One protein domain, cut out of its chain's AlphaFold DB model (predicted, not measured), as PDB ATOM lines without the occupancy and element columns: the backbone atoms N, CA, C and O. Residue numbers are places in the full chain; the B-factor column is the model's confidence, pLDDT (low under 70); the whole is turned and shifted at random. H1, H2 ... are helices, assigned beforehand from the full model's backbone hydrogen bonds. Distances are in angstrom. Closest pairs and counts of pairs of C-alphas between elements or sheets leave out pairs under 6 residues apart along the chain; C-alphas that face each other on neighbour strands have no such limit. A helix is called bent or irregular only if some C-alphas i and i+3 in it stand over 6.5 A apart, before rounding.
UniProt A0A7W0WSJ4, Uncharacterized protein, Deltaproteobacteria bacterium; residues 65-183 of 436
ATOM      1  N   GLU A  65     171.437 114.180 155.425       81.81
ATOM      2  CA  GLU A  65     171.511 113.968 153.983       81.81
ATOM      3  C   GLU A  65     170.312 113.163 153.478       81.81
ATOM      4  O   GLU A  65     169.852 112.216 154.125       81.81
ATOM      5  N   ALA A  66     169.851 113.513 152.277       86.75
ATOM      6  CA  ALA A  66     168.836 112.765 151.553       86.75
ATOM      7  C   ALA A  66     169.163 111.266 151.449       86.75
ATOM      8  O   ALA A  66     170.326 110.845 151.460       86.75
ATOM      9  N   ASN A  67     168.122 110.450 151.270       90.50
ATOM     10  CA  ASN A  67     168.303 109.037 150.960       90.50
ATOM     11  C   ASN A  67     169.193 108.891 149.711       90.50
ATOM     12  O   ASN A  67     168.955 109.500 148.664       90.50
ATOM     13  N   GLU A  68     170.232 108.070 149.828       91.19
ATOM     14  CA  GLU A  68     171.203 107.824 148.768       91.19
ATOM     15  C   GLU A  68     170.539 107.368 147.463       91.19
ATOM     16  O   GLU A  68     170.939 107.822 146.389       91.19
ATOM     17  N   GLN A  69     169.471 106.567 147.550       93.56
ATOM     18  CA  GLN A  69     168.739 106.079 146.380       93.56
ATOM     19  C   GLN A  69     168.098 107.209 145.565       93.56
ATOM     20  O   GLN A  69     168.073 107.127 144.336       93.56
ATOM     21  N   LEU A  70     167.656 108.290 146.221       95.38
ATOM     22  CA  LEU A  70     167.109 109.471 145.546       95.38
ATOM     23  C   LEU A  70     168.204 110.214 144.775       95.38
ATOM     24  O   LEU A  70     168.006 110.610 143.631       95.38
ATOM     25  N   THR A  71     169.401 110.332 145.358       94.81
ATOM     26  CA  THR A  71     170.557 110.908 144.647       94.81
ATOM     27  C   THR A  71     170.952 110.035 143.451       94.81
ATOM     28  O   THR A  71     171.241 110.557 142.378       94.81
ATOM     29  N   HIS A  72     170.926 108.707 143.603       95.69
ATOM     30  CA  HIS A  72     171.222 107.785 142.504       95.69
ATOM     31  C   HIS A  72     170.229 107.912 141.348       95.69
ATOM     32  O   HIS A  72     170.658 107.850 140.204       95.69
ATOM     33  N   ALA A  73     168.947 108.172 141.612       97.44
ATOM     34  CA  ALA A  73     167.985 108.438 140.543       97.44
ATOM     35  C   ALA A  73     168.389 109.645 139.677       97.44
ATOM     36  O   ALA A  73     168.321 109.583 138.452       97.44
ATOM     37  N   TYR A  74     168.870 110.727 140.294       97.56
ATOM     38  CA  TYR A  74     169.336 111.904 139.557       97.56
ATOM     39  C   TYR A  74     170.671 111.689 138.843       97.56
ATOM     40  O   TYR A  74     170.869 112.251 137.768       97.56
ATOM     41  N   ARG A  75     171.555 110.830 139.368       97.31
ATOM     42  CA  ARG A  75     172.719 110.349 138.606       97.31
ATOM     43  C   ARG A  75     172.265 109.697 137.299       97.31
ATOM     44  O   ARG A  75     172.813 110.030 136.253       97.31
ATOM     45  N   GLU A  76     171.260 108.818 137.346       98.50
ATOM     46  CA  GLU A  76     170.750 108.167 136.132       98.50
ATOM     47  C   GLU A  76     170.232 109.190 135.115       98.50
ATOM     48  O   GLU A  76     170.539 109.082 133.931       98.50
ATOM     49  N   TRP A  77     169.517 110.227 135.565       98.56
ATOM     50  CA  TRP A  77     169.058 111.315 134.696       98.56
ATOM     51  C   TRP A  77     170.202 112.103 134.043       98.56
ATOM     52  O   TRP A  77     170.158 112.359 132.838       98.56
ATOM     53  N   ILE A  78     171.233 112.466 134.811       98.31
ATOM     54  CA  ILE A  78     172.407 113.195 134.306       98.31
ATOM     55  C   ILE A  78     173.139 112.361 133.245       98.31
ATOM     56  O   ILE A  78     173.443 112.857 132.161       98.31
ATOM     57  N   PHE A  79     173.378 111.073 133.510       98.56
ATOM     58  CA  PHE A  79     174.037 110.198 132.537       98.56
ATOM     59  C   PHE A  79     173.148 109.882 131.333       98.56
ATOM     60  O   PHE A  79     173.657 109.834 130.217       98.56
ATOM     61  N   ALA A  80     171.831 109.738 131.510       98.50
ATOM     62  CA  ALA A  80     170.896 109.590 130.396       98.50
ATOM     63  C   ALA A  80     171.000 110.765 129.414       98.50
ATOM     64  O   ALA A  80     170.998 110.544 128.201       98.50
ATOM     65  N   TYR A  81     171.146 111.991 129.931       98.06
ATOM     66  CA  TYR A  81     171.411 113.180 129.120       98.06
ATOM     67  C   TYR A  81     172.759 113.086 128.392       98.06
ATOM     68  O   TYR A  81     172.811 113.312 127.184       98.06
ATOM     69  N   GLY A  82     173.832 112.687 129.086       97.06
ATOM     70  CA  GLY A  82     175.146 112.475 128.469       97.06
ATOM     71  C   GLY A  82     175.105 111.478 127.305       97.06
ATOM     72  O   GLY A  82     175.524 111.791 126.192       97.06
ATOM     73  N   TYR A  83     174.510 110.301 127.517       97.94
ATOM     74  CA  TYR A  83     174.341 109.293 126.464       97.94
ATOM     75  C   TYR A  83     173.428 109.760 125.329       97.94
ATOM     76  O   TYR A  83     173.668 109.396 124.178       97.94
ATOM     77  N   ALA A  84     172.421 110.591 125.619       96.31
ATOM     78  CA  ALA A  84     171.566 111.168 124.588       96.31
ATOM     79  C   ALA A  84     172.376 112.079 123.659       96.31
ATOM     80  O   ALA A  84     172.309 111.923 122.442       96.31
ATOM     81  N   ARG A  85     173.209 112.962 124.231       95.12
ATOM     82  CA  ARG A  85     174.114 113.843 123.474       95.12
ATOM     83  C   ARG A  85     175.202 113.078 122.717       95.12
ATOM     84  O   ARG A  85     175.611 113.523 121.654       95.12
ATOM     85  N   ALA A  86     175.624 111.919 123.221       94.94
ATOM     86  CA  ALA A  86     176.594 111.040 122.565       94.94
ATOM     87  C   ALA A  86     175.974 110.059 121.539       94.94
ATOM     88  O   ALA A  86     176.664 109.159 121.052       94.94
ATOM     89  N   GLY A  87     174.675 110.174 121.229       94.00
ATOM     90  CA  GLY A  87     174.012 109.337 120.222       94.00
ATOM     91  C   GLY A  87     173.765 107.883 120.657       94.00
ATOM     92  O   GLY A  87     173.808 106.973 119.829       94.00
ATOM     93  N   LYS A  88     173.513 107.623 121.951       96.62
ATOM     94  CA  LYS A  88     173.218 106.284 122.511       96.62
ATOM     95  C   LYS A  88     171.772 106.147 123.030       96.62
ATOM     96  O   LYS A  88     171.569 105.943 124.230       96.62
ATOM     97  N   PRO A  89     170.750 106.153 122.152       96.44
ATOM     98  CA  PRO A  89     169.340 106.179 122.562       96.44
ATOM     99  C   PRO A  89     168.905 104.975 123.415       96.44
ATOM    100  O   PRO A  89     168.141 105.143 124.362       96.44
ATOM    101  N   ALA A  90     169.412 103.768 123.131       96.94
ATOM    102  CA  ALA A  90     169.074 102.570 123.908       96.94
ATOM    103  C   ALA A  90     169.555 102.671 125.367       96.94
ATOM    104  O   ALA A  90     168.783 102.425 126.294       96.94
ATOM    105  N   ARG A  91     170.807 103.104 125.574       97.88
ATOM    106  CA  ARG A  91     171.376 103.306 126.913       97.88
ATOM    107  C   ARG A  91     170.672 104.441 127.651       97.88
ATOM    108  O   ARG A  91     170.367 104.308 128.831       97.88
ATOM    109  N   THR A  92     170.351 105.528 126.949       98.06
ATOM    110  CA  THR A  92     169.525 106.615 127.486       98.06
ATOM    111  C   THR A  92     168.183 106.096 128.007       98.06
ATOM    112  O   THR A  92     167.829 106.389 129.145       98.06
ATOM    113  N   ALA A  93     167.451 105.302 127.218       98.38
ATOM    114  CA  ALA A  93     166.143 104.776 127.613       98.38
ATOM    115  C   ALA A  93     166.215 103.880 128.866       98.38
ATOM    116  O   ALA A  93     165.381 104.010 129.763       98.38
ATOM    117  N   GLU A  94     167.237 103.023 128.959       98.50
ATOM    118  CA  GLU A  94     167.488 102.172 130.131       98.50
ATOM    119  C   GLU A  94     167.698 103.000 131.409       98.50
ATOM    120  O   GLU A  94     167.073 102.740 132.444       98.50
ATOM    121  N   LEU A  95     168.541 104.035 131.336       98.56
ATOM    122  CA  LEU A  95     168.824 104.906 132.475       98.56
ATOM    123  C   LEU A  95     167.601 105.738 132.871       98.56
ATOM    124  O   LEU A  95     167.310 105.850 134.057       98.56
ATOM    125  N   VAL A  96     166.828 106.247 131.905       98.62
ATOM    126  CA  VAL A  96     165.558 106.950 132.172       98.62
ATOM    127  C   VAL A  96     164.568 106.050 132.912       98.62
ATOM    128  O   VAL A  96     163.956 106.478 133.891       98.62
ATOM    129  N   MET A  97     164.405 104.800 132.473       98.56
ATOM    130  CA  MET A  97     163.520 103.838 133.134       98.56
ATOM    131  C   MET A  97     163.989 103.541 134.563       98.56
ATOM    132  O   MET A  97     163.188 103.572 135.498       98.56
ATOM    133  N   THR A  98     165.295 103.335 134.744       98.25
ATOM    134  CA  THR A  98     165.910 103.116 136.061       98.25
ATOM    135  C   THR A  98     165.700 104.321 136.983       98.25
ATOM    136  O   THR A  98     165.317 104.155 138.141       98.25
ATOM    137  N   ALA A  99     165.898 105.539 136.473       98.19
ATOM    138  CA  ALA A  99     165.691 106.781 137.209       98.19
ATOM    139  C   ALA A  99     164.246 106.909 137.710       98.19
ATOM    140  O   ALA A  99     164.016 107.208 138.880       98.19
ATOM    141  N   LYS A 100     163.271 106.636 136.829       98.12
ATOM    142  CA  LYS A 100     161.839 106.675 137.155       98.12
ATOM    143  C   LYS A 100     161.464 105.643 138.214       98.12
ATOM    144  O   LYS A 100     160.845 106.012 139.204       98.12
ATOM    145  N   SER A 101     161.892 104.389 138.053       98.06
ATOM    146  CA  SER A 101     161.611 103.326 139.028       98.06
ATOM    147  C   SER A 101     162.162 103.663 140.421       98.06
ATOM    148  O   SER A 101     161.484 103.477 141.427       98.06
ATOM    149  N   ARG A 102     163.357 104.266 140.502       97.62
ATOM    150  CA  ARG A 102     163.935 104.710 141.783       97.62
ATOM    151  C   ARG A 102     163.133 105.824 142.466       97.62
ATOM    152  O   ARG A 102     163.217 105.936 143.685       97.62
ATOM    153  N   LEU A 103     162.386 106.636 141.719       97.62
ATOM    154  CA  LEU A 103     161.560 107.728 142.251       97.62
ATOM    155  C   LEU A 103     160.092 107.337 142.469       97.62
ATOM    156  O   LEU A 103     159.344 108.137 143.015       97.62
ATOM    157  N   GLU A 104     159.673 106.127 142.090       97.69
ATOM    158  CA  GLU A 104     158.263 105.703 142.113       97.69
ATOM    159  C   GLU A 104     157.615 105.845 143.501       97.69
ATOM    160  O   GLU A 104     156.522 106.383 143.634       97.69
ATOM    161  N   HIS A 105     158.336 105.464 144.555       97.19
ATOM    162  CA  HIS A 105     157.876 105.569 145.945       97.19
ATOM    163  C   HIS A 105     157.751 107.011 146.483       97.19
ATOM    164  O   HIS A 105     157.228 107.203 147.577       97.19
ATOM    165  N   VAL A 106     158.251 108.009 145.746       97.06
ATOM    166  CA  VAL A 106     158.136 109.448 146.052       97.06
ATOM    167  C   VAL A 106     157.522 110.217 144.877       97.06
ATOM    168  O   VAL A 106     157.749 111.415 144.739       97.06
ATOM    169  N   ALA A 107     156.763 109.545 144.006       94.12
ATOM    170  CA  ALA A 107     156.195 110.165 142.807       94.12
ATOM    171  C   ALA A 107     155.224 111.320 143.125       94.12
ATOM    172  O   ALA A 107     155.127 112.260 142.337       94.12
ATOM    173  N   ASP A 108     154.565 111.270 144.285       96.56
ATOM    174  CA  ASP A 108     153.655 112.318 144.764       96.56
ATOM    175  C   ASP A 108     154.389 113.535 145.355       96.56
ATOM    176  O   ASP A 108     153.765 114.562 145.622       96.56
ATOM    177  N   ASP A 109     155.709 113.453 145.571       97.75
ATOM    178  CA  ASP A 109     156.496 114.592 146.039       97.75
ATOM    179  C   ASP A 109     156.713 115.597 144.885       97.75
ATOM    180  O   ASP A 109     157.321 115.260 143.859       97.75
ATOM    181  N   PRO A 110     156.262 116.855 145.032       97.62
ATOM    182  CA  PRO A 110     156.265 117.823 143.939       97.62
ATOM    183  C   PRO A 110     157.675 118.256 143.510       97.62
ATOM    184  O   PRO A 110     157.879 118.589 142.339       97.62
ATOM    185  N   VAL A 111     158.673 118.203 144.402       97.06
ATOM    186  CA  VAL A 111     160.076 118.505 144.067       97.06
ATOM    187  C   VAL A 111     160.634 117.412 143.159       97.06
ATOM    188  O   VAL A 111     161.229 117.719 142.122       97.06
ATOM    189  N   HIS A 112     160.422 116.142 143.517       97.69
ATOM    190  CA  HIS A 112     160.842 115.005 142.696       97.69
ATOM    191  C   HIS A 112     160.119 114.976 141.348       97.69
ATOM    192  O   HIS A 112     160.773 114.814 140.313       97.69
ATOM    193  N   ALA A 113     158.804 115.206 141.339       97.44
ATOM    194  CA  ALA A 113     158.013 115.263 140.116       97.44
ATOM    195  C   ALA A 113     158.502 116.374 139.168       97.44
ATOM    196  O   ALA A 113     158.703 116.125 137.979       97.44
ATOM    197  N   ALA A 114     158.746 117.586 139.680       96.56
ATOM    198  CA  ALA A 114     159.202 118.708 138.859       96.56
ATOM    199  C   ALA A 114     160.614 118.488 138.291       96.56
ATOM    200  O   ALA A 114     160.858 118.746 137.110       96.56
ATOM    201  N   LEU A 115     161.543 117.968 139.103       97.25
ATOM    202  CA  LEU A 115     162.902 117.669 138.648       97.25
ATOM    203  C   LEU A 115     162.934 116.528 137.626       97.25
ATOM    204  O   LEU A 115     163.644 116.638 136.626       97.25
ATOM    205  N   ALA A 116     162.156 115.462 137.831       97.94
ATOM    206  CA  ALA A 116     162.052 114.364 136.871       97.94
ATOM    207  C   ALA A 116     161.483 114.839 135.524       97.94
ATOM    208  O   ALA A 116     162.037 114.495 134.478       97.94
ATOM    209  N   SER A 117     160.440 115.680 135.534       97.31
ATOM    210  CA  SER A 117     159.895 116.308 134.321       97.31
ATOM    211  C   SER A 117     160.939 117.160 133.593       97.31
ATOM    212  O   SER A 117     161.089 117.052 132.374       97.31
ATOM    213  N   ALA A 118     161.697 117.980 134.329       96.00
ATOM    214  CA  ALA A 118     162.727 118.835 133.748       96.00
ATOM    215  C   ALA A 118     163.879 118.025 133.128       96.00
ATOM    216  O   ALA A 118     164.265 118.287 131.988       96.00
ATOM    217  N   TYR A 119     164.384 116.995 133.817       97.81
ATOM    218  CA  TYR A 119     165.397 116.099 133.250       97.81
ATOM    219  C   TYR A 119     164.871 115.324 132.039       97.81
ATOM    220  O   TYR A 119     165.567 115.233 131.032       97.81
ATOM    221  N   ALA A 120     163.639 114.809 132.085       98.06
ATOM    222  CA  ALA A 120     163.040 114.108 130.952       98.06
ATOM    223  C   ALA A 120     162.936 115.006 129.710       98.06
ATOM    224  O   ALA A 120     163.271 114.573 128.603       98.06
ATOM    225  N   ALA A 121     162.537 116.268 129.891       96.38
ATOM    226  CA  ALA A 121     162.524 117.256 128.818       96.38
ATOM    227  C   ALA A 121     163.930 117.491 128.243       96.38
ATOM    228  O   ALA A 121     164.098 117.517 127.024       96.38
ATOM    229  N   ARG A 122     164.954 117.579 129.100       96.12
ATOM    230  CA  ARG A 122     166.355 117.755 128.686       96.12
ATOM    231  C   ARG A 122     166.922 116.566 127.933       96.12
ATOM    232  O   ARG A 122     167.571 116.754 126.911       96.12
ATOM    233  N   VAL A 123     166.647 115.352 128.396       97.31
ATOM    234  CA  VAL A 123     167.029 114.120 127.698       97.31
ATOM    235  C   VAL A 123     166.352 114.053 126.327       97.31
ATOM    236  O   VAL A 123     167.001 113.731 125.337       97.31
ATOM    237  N   THR A 124     165.069 114.415 126.246       96.75
ATOM    238  CA  THR A 124     164.325 114.446 124.977       96.75
ATOM    239  C   THR A 124     164.909 115.475 124.007       96.75
ATOM    240  O   THR A 124     165.128 115.162 122.841       96.75
ATOM    241  N   ALA A 125     165.215 116.685 124.487       93.94
ATOM    242  CA  ALA A 125     165.866 117.724 123.692       93.94
ATOM    243  C   ALA A 125     167.251 117.272 123.195       93.94
ATOM    244  O   ALA A 125     167.558 117.428 122.016       93.94
ATOM    245  N   ALA A 126     168.047 116.637 124.060       94.56
ATOM    246  CA  ALA A 126     169.352 116.084 123.709       94.56
ATOM    247  C   ALA A 126     169.270 114.993 122.629       94.56
ATOM    248  O   ALA A 126     170.048 115.029 121.681       94.56
ATOM    249  N   LEU A 127     168.310 114.064 122.731       95.12
ATOM    250  CA  LEU A 127     168.061 113.044 121.701       95.12
ATOM    251  C   LEU A 127     167.654 113.662 120.358       95.12
ATOM    252  O   LEU A 127     167.970 113.113 119.308       95.12
ATOM    253  N   ALA A 128     166.966 114.803 120.395       94.62
ATOM    254  CA  ALA A 128     166.581 115.567 119.216       94.62
ATOM    255  C   ALA A 128     167.697 116.500 118.696       94.62
ATOM    256  O   ALA A 128     167.431 117.326 117.824       94.62
ATOM    257  N   GLY A 129     168.918 116.420 119.243       91.81
ATOM    258  CA  GLY A 129     170.053 117.258 118.836       91.81
ATOM    259  C   GLY A 129     169.893 118.741 119.181       91.81
ATOM    260  O   GLY A 129     170.591 119.589 118.628       91.81
ATOM    261  N   LYS A 130     168.962 119.084 120.076       91.12
ATOM    262  CA  LYS A 130     168.699 120.472 120.446       91.12
ATOM    263  C   LYS A 130     169.736 120.987 121.452       91.12
ATOM    264  O   LYS A 130     170.211 120.220 122.296       91.12
ATOM    265  N   PRO A 131     170.083 122.286 121.402       86.31
ATOM    266  CA  PRO A 131     171.073 122.854 122.304       86.31
ATOM    267  C   PRO A 131     170.587 122.838 123.760       86.31
ATOM    268  O   PRO A 131     169.411 123.062 124.047       86.31
ATOM    269  N   ALA A 132     171.522 122.677 124.703       85.75
ATOM    270  CA  ALA A 132     171.235 122.741 126.142       85.75
ATOM    271  C   ALA A 132     170.613 124.084 126.579       85.75
ATOM    272  O   ALA A 132     169.935 124.165 127.599       85.75
ATOM    273  N   THR A 133     170.812 125.143 125.789       81.12
ATOM    274  CA  THR A 133     170.273 126.484 126.034       81.12
ATOM    275  C   THR A 133     168.812 126.659 125.618       81.12
ATOM    276  O   THR A 133     168.264 127.740 125.824       81.12
ATOM    277  N   GLU A 134     168.162 125.650 125.029       84.12
ATOM    278  CA  GLU A 134     166.730 125.724 124.726       84.12
ATOM    279  C   GLU A 134     165.918 125.852 126.025       84.12
ATOM    280  O   GLU A 134     166.219 125.187 127.023       84.12
ATOM    281  N   SER A 135     164.896 126.711 126.028       83.94
ATOM    282  CA  SER A 135     163.972 126.854 127.159       83.94
ATOM    283  C   SER A 135     163.291 125.525 127.500       83.94
ATOM    284  O   SER A 135     163.123 124.652 126.646       83.94
ATOM    285  N   LEU A 136     162.897 125.360 128.766       89.19
ATOM    286  CA  LEU A 136     162.122 124.186 129.160       89.19
ATOM    287  C   LEU A 136     160.736 124.232 128.486       89.19
ATOM    288  O   LEU A 136     160.213 125.316 128.233       89.19
ATOM    289  N   PRO A 137     160.108 123.078 128.197       90.56
ATOM    290  CA  PRO A 137     158.754 123.061 127.659       90.56
ATOM    291  C   PRO A 137     157.769 123.769 128.595       90.56
ATOM    292  O   PRO A 137     157.844 123.597 129.813       90.56
ATOM    293  N   ALA A 138     156.785 124.476 128.031       86.06
ATOM    294  CA  ALA A 138     155.807 125.263 128.791       86.06
ATOM    295  C   ALA A 138     155.083 124.461 129.894       86.06
ATOM    296  O   ALA A 138     154.785 124.998 130.958       86.06
ATOM    297  N   GLY A 139     154.845 123.159 129.682       90.69
ATOM    298  CA  GLY A 139     154.267 122.278 130.706       90.69
ATOM    299  C   GLY A 139     155.169 122.096 131.935       90.69
ATOM    300  O   GLY A 139     154.679 122.110 133.061       90.69
ATOM    301  N   VAL A 140     156.488 122.001 131.735       93.00
ATOM    302  CA  VAL A 140     157.472 121.925 132.827       93.00
ATOM    303  C   VAL A 140     157.581 123.272 133.536       93.00
ATOM    304  O   VAL A 140     157.588 123.316 134.762       93.00
ATOM    305  N   GLU A 141     157.615 124.379 132.792       88.62
ATOM    306  CA  GLU A 141     157.631 125.725 133.385       88.62
ATOM    307  C   GLU A 141     156.380 125.985 134.235       88.62
ATOM    308  O   GLU A 141     156.484 126.486 135.355       88.62
ATOM    309  N   SER A 142     155.212 125.558 133.747       87.81
ATOM    310  CA  SER A 142     153.949 125.636 134.485       87.81
ATOM    311  C   SER A 142     154.002 124.812 135.772       87.81
ATOM    312  O   SER A 142     153.610 125.302 136.827       87.81
ATOM    313  N   GLN A 143     154.550 123.593 135.724       93.06
ATOM    314  CA  GLN A 143     154.741 122.761 136.915       93.06
ATOM    315  C   GLN A 143     155.660 123.441 137.941       93.06
ATOM    316  O   GLN A 143     155.346 123.468 139.128       93.06
ATOM    317  N   LEU A 144     156.765 124.044 137.492       91.38
ATOM    318  CA  LEU A 144     157.685 124.782 138.360       91.38
ATOM    319  C   LEU A 144     157.031 126.015 138.999       91.38
ATOM    320  O   LEU A 144     157.398 126.385 140.115       91.38
ATOM    321  N   ALA A 145     156.104 126.675 138.303       88.81
ATOM    322  CA  ALA A 145     155.389 127.852 138.801       88.81
ATOM    323  C   ALA A 145     154.336 127.523 139.879       88.81
ATOM    324  O   ALA A 145     153.954 128.412 140.643       88.81
ATOM    325  N   LEU A 146     153.881 126.265 139.943       92.69
ATOM    326  CA  LEU A 146     152.913 125.777 140.932       92.69
ATOM    327  C   LEU A 146     153.547 125.345 142.260       92.69
ATOM    328  O   LEU A 146     152.821 125.183 143.238       92.69
ATOM    329  N   LEU A 147     154.869 125.160 142.298       93.62
ATOM    330  CA  LEU A 147     155.585 124.778 143.513       93.62
ATOM    331  C   LEU A 147     155.432 125.841 144.600       93.62
ATOM    332  O   LEU A 147     155.477 127.047 144.325       93.62
ATOM    333  N   ASP A 148     155.328 125.396 145.850       94.88
ATOM    334  CA  ASP A 148     155.412 126.314 146.974       94.88
ATOM    335  C   ASP A 148     156.825 126.917 147.094       94.88
ATOM    336  O   ASP A 148     157.775 126.543 146.400       94.88
ATOM    337  N   ARG A 149     157.000 127.883 147.996       92.88
ATOM    338  CA  ARG A 149     158.283 128.583 148.145       92.88
ATOM    339  C   ARG A 149     159.445 127.655 148.540       92.88
ATOM    340  O   ARG A 149     160.570 127.872 148.095       92.88
ATOM    341  N   VAL A 150     159.217 126.693 149.433       94.06
ATOM    342  CA  VAL A 150     160.263 125.790 149.946       94.06
ATOM    343  C   VAL A 150     160.602 124.731 148.901       94.06
ATOM    344  O   VAL A 150     161.778 124.455 148.667       94.06
ATOM    345  N   GLU A 151     159.588 124.172 148.254       95.56
ATOM    346  CA  GLU A 151     159.717 123.232 147.145       95.56
ATOM    347  C   GLU A 151     160.468 123.875 145.980       95.56
ATOM    348  O   GLU A 151     161.470 123.333 145.504       95.56
ATOM    349  N   ARG A 152     160.054 125.086 145.589       93.00
ATOM    350  CA  ARG A 152     160.702 125.858 144.531       93.00
ATOM    351  C   ARG A 152     162.158 126.140 144.858       93.00
ATOM    352  O   ARG A 152     163.012 125.912 144.010       93.00
ATOM    353  N   TYR A 153     162.453 126.563 146.089       93.38
ATOM    354  CA  TYR A 153     163.829 126.783 146.534       93.38
ATOM    355  C   TYR A 153     164.696 125.537 146.366       93.38
ATOM    356  O   TYR A 153     165.816 125.643 145.872       93.38
ATOM    357  N   LYS A 154     164.194 124.352 146.732       94.38
ATOM    358  CA  LYS A 154     164.939 123.103 146.533       94.38
ATOM    359  C   LYS A 154     165.221 122.903 145.048       94.38
ATOM    360  O   LYS A 154     166.388 122.897 144.668       94.38
ATOM    361  N   VAL A 155     164.188 122.854 144.206       94.50
ATOM    362  CA  VAL A 155     164.345 122.675 142.751       94.50
ATOM    363  C   VAL A 155     165.343 123.673 142.155       94.50
ATOM    364  O   VAL A 155     166.279 123.282 141.453       94.50
ATOM    365  N   ASP A 156     165.206 124.950 142.501       92.62
ATOM    366  CA  ASP A 156     166.056 126.024 142.005       92.62
ATOM    367  C   ASP A 156     167.503 125.913 142.501       92.62
ATOM    368  O   ASP A 156     168.421 126.185 141.732       92.62
ATOM    369  N   ARG A 157     167.753 125.405 143.716       92.31
ATOM    370  CA  ARG A 157     169.119 125.116 144.189       92.31
ATOM    371  C   ARG A 157     169.826 124.053 143.359       92.31
ATOM    372  O   ARG A 157     171.049 124.114 143.251       92.31
ATOM    373  N   LEU A 158     169.104 123.073 142.802       93.12
ATOM    374  CA  LEU A 158     169.715 122.112 141.876       93.12
ATOM    375  C   LEU A 158     169.908 122.729 140.492       93.12
ATOM    376  O   LEU A 158     170.990 122.582 139.928       93.12
ATOM    377  N   ARG A 159     168.906 123.457 139.978       92.56
ATOM    378  CA  ARG A 159     168.982 124.160 138.683       92.56
ATOM    379  C   ARG A 159     170.113 125.191 138.635       92.56
ATOM    380  O   ARG A 159     170.768 125.310 137.613       92.56
ATOM    381  N   GLU A 160     170.383 125.885 139.740       89.31
ATOM    382  CA  GLU A 160     171.493 126.842 139.874       89.31
ATOM    383  C   GLU A 160     172.868 126.184 139.636       89.31
ATOM    384  O   GLU A 160     173.779 126.796 139.069       89.31
ATOM    385  N   SER A 161     173.027 124.928 140.059       88.12
ATOM    386  CA  SER A 161     174.272 124.164 139.898       88.12
ATOM    387  C   SER A 161     174.323 123.268 138.662       88.12
ATOM    388  O   SER A 161     175.417 122.975 138.189       88.12
ATOM    389  N   SER A 162     173.174 122.816 138.157       92.00
ATOM    390  CA  SER A 162     173.075 121.838 137.070       92.00
ATOM    391  C   SER A 162     173.037 122.523 135.709       92.00
ATOM    392  O   SER A 162     172.120 123.281 135.390       92.00
ATOM    393  N   ARG A 163     174.019 122.204 134.872       90.44
ATOM    394  CA  ARG A 163     174.082 122.602 133.466       90.44
ATOM    395  C   ARG A 163     173.157 121.768 132.596       90.44
ATOM    396  O   ARG A 163     172.715 122.264 131.570       90.44
ATOM    397  N   VAL A 164     172.845 120.535 133.002       93.88
ATOM    398  CA  VAL A 164     171.843 119.723 132.308       93.88
ATOM    399  C   VAL A 164     170.465 120.367 132.430       93.88
ATOM    400  O   VAL A 164     169.764 120.490 131.433       93.88
ATOM    401  N   LEU A 165     170.049 120.790 133.627       92.25
ATOM    402  CA  LEU A 165     168.687 121.285 133.848       92.25
ATOM    403  C   LEU A 165     168.426 122.700 133.321       92.25
ATOM    404  O   LEU A 165     167.282 123.023 132.991       92.25
ATOM    405  N   GLY A 166     169.436 123.556 133.239       70.94
ATOM    406  CA  GLY A 166     169.221 124.970 132.936       70.94
ATOM    407  C   GLY A 166     169.629 125.391 131.523       70.94
ATOM    408  O   GLY A 166     170.745 125.085 131.112       70.94
ATOM    409  N   PRO A 167     168.835 126.242 130.835       66.44
ATOM    410  CA  PRO A 167     169.414 127.423 130.216       66.44
ATOM    411  C   PRO A 167     169.757 128.455 131.320       66.44
ATOM    412  O   PRO A 167     169.278 128.351 132.451       66.44
ATOM    413  N   PRO A 168     170.578 129.473 131.025       49.00
ATOM    414  CA  PRO A 168     171.377 130.237 131.983       49.00
ATOM    415  C   PRO A 168     170.609 131.357 132.698       49.00
ATOM    416  O   PRO A 168     171.158 132.445 132.887       49.00
ATOM    417  N   GLU A 169     169.358 131.136 133.110       61.25
ATOM    418  CA  GLU A 169     168.807 132.003 134.150       61.25
ATOM    419  C   GLU A 169     169.752 131.865 135.339       61.25
ATOM    420  O   GLU A 169     170.005 130.760 135.819       61.25
ATOM    421  N   VAL A 170     170.387 132.963 135.743       68.06
ATOM    422  CA  VAL A 170     171.190 132.970 136.962       68.06
ATOM    423  C   VAL A 170     170.189 132.808 138.096       68.06
ATOM    424  O   VAL A 170     169.642 133.783 138.603       68.06
ATOM    425  N   VAL A 171     169.872 131.552 138.407       81.38
ATOM    426  CA  VAL A 171     168.941 131.189 139.461       81.38
ATOM    427  C   VAL A 171     169.629 131.511 140.780       81.38
ATOM    428  O   VAL A 171     170.372 130.703 141.315       81.38
ATOM    429  N   ASP A 172     169.406 132.712 141.302       83.50
ATOM    430  CA  ASP A 172     169.754 133.093 142.673       83.50
ATOM    431  C   ASP A 172     168.729 132.486 143.645       83.50
ATOM    432  O   ASP A 172     167.859 133.173 144.181       83.50
ATOM    433  N   ALA A 173     168.786 131.165 143.837       89.25
ATOM    434  CA  ALA A 173     167.802 130.446 144.646       89.25
ATOM    435  C   ALA A 173     167.763 130.960 146.098       89.25
ATOM    436  O   ALA A 173     166.689 131.107 146.686       89.25
ATOM    437  N   ILE A 174     168.932 131.263 146.677       89.31
ATOM    438  CA  ILE A 174     169.048 131.767 148.055       89.31
ATOM    439  C   ILE A 174     168.438 133.163 148.166       89.31
ATOM    440  O   ILE A 174     167.636 133.410 149.073       89.31
ATOM    441  N   GLY A 175     168.789 134.081 147.266       85.69
ATOM    442  CA  GLY A 175     168.233 135.426 147.284       85.69
ATOM    443  C   GLY A 175     166.739 135.444 146.976       85.69
ATOM    444  O   GLY A 175     166.005 136.147 147.673       85.69
ATOM    445  N   ALA A 176     166.261 134.621 146.036       86.06
ATOM    446  CA  ALA A 176     164.835 134.465 145.740       86.06
ATOM    447  C   ALA A 176     164.040 134.052 146.984       86.06
ATOM    448  O   ALA A 176     163.078 134.713 147.387       86.06
ATOM    449  N   PHE A 177     164.508 132.994 147.651       88.94
ATOM    450  CA  PHE A 177     163.897 132.473 148.867       88.94
ATOM    451  C   PHE A 177     163.900 133.507 150.000       88.94
ATOM    452  O   PHE A 177     162.881 133.700 150.667       88.94
ATOM    453  N   SER A 178     165.021 134.213 150.177       88.00
ATOM    454  CA  SER A 178     165.202 135.223 151.228       88.00
ATOM    455  C   SER A 178     164.307 136.450 151.009       88.00
ATOM    456  O   SER A 178     163.691 136.939 151.955       88.00
ATOM    457  N   ARG A 179     164.177 136.908 149.755       85.50
ATOM    458  CA  ARG A 179     163.314 138.032 149.350       85.50
ATOM    459  C   ARG A 179     161.839 137.648 149.213       85.50
ATOM    460  O   ARG A 179     161.000 138.531 149.072       85.50
ATOM    461  N   ARG A 180     161.506 136.353 149.290       87.81
ATOM    462  CA  ARG A 180     160.152 135.810 149.075       87.81
ATOM    463  C   ARG A 180     159.587 136.144 147.686       87.81
ATOM    464  O   ARG A 180     158.381 136.333 147.547       87.81
ATOM    465  N   ILE A 181     160.455 136.203 146.682       83.81
ATOM    466  CA  ILE A 181     160.084 136.422 145.276       83.81
ATOM    467  C   ILE A 181     160.027 135.084 144.537       83.81
ATOM    468  O   ILE A 181     160.712 134.134 144.925       83.81
ATOM    469  N   LYS A 182     159.185 134.995 143.502       77.44
ATOM    470  CA  LYS A 182     159.013 133.765 142.718       77.44
ATOM    471  C   LYS A 182     160.136 133.579 141.699       77.44
ATOM    472  O   LYS A 182     160.673 132.479 141.602       77.44
ATOM    473  N   ASP A 183     160.509 134.635 140.980       78.19
ATOM    474  CA  ASP A 183     161.670 134.634 140.092       78.19
ATOM    475  C   ASP A 183     162.918 135.186 140.791       78.19
ATOM    476  O   ASP A 183     162.906 136.259 141.396       78.19
TER     477      ASP A 183
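What this domain is: This is residues 65 to 183 of the 436 residues of an uncharacterized protein of Deltaproteobacteria bacterium (UniProt A0A7W0WSJ4). Three long helices, H1, H2 and H3, make an up-and-down bundle, each running against the one before it, with their centres in a triangle. On the side of H3 turned from H2, the short H4 and H5 pack on H3, and H6 packs on H5 at the far end from the bundle. The 119 printed residues hold six named helices, H1 to H6 in chain order, and no named strand: all helix. The whole is compact, with a radius of gyration of the C-alphas of 14.0 A and spans of 44 by 31 by 23 A.

Where its parts are: H1, residues 68 to 85, begins with C-alpha 68 at (171.203, 107.824, 148.768) and is 26.2 A long. H2, residues 89 to 106, is 26.2 A long and irregular: C-alphas 102 and 105 are 7.4 A apart. H3, residues 110 to 127, measures 25.6 A. H4 is residues 138 to 146, and H5, residues 149 to 161, is 18.5 A long. H6, residues 173 to 179, ends with C-alpha 179 at (163.314, 138.032, 149.350).

How they stand to each other: H1 and H2 form a hairpin and touch, closest at the C-alphas of Ala 73 and Ala 99, 4.4 A. H3, the hub, touches H1, H2, H4 and H5. H1 touches it with residues 77 to 85 alone, the C-alphas of Tyr 81 and Val 123 being closest at 4.7 A. H5 touches H6 at a steep tilt of 38 degrees, the closest C-alphas being those of Asp 156 and Ala 173, 5.4 A. Each O i to N i+4 pair is within hydrogen-bond range in H1, H3, H4 and H6, against 12 of 14 in H2 and 8 of 9 in H5.

The domain as a whole: The C-alphas farthest apart, of Ala 90 and Arg 179, are 44.0 A apart. The printed part has no cut, and the link from H5 to H6 is long. Residues 167 to 170 have pLDDT under 70.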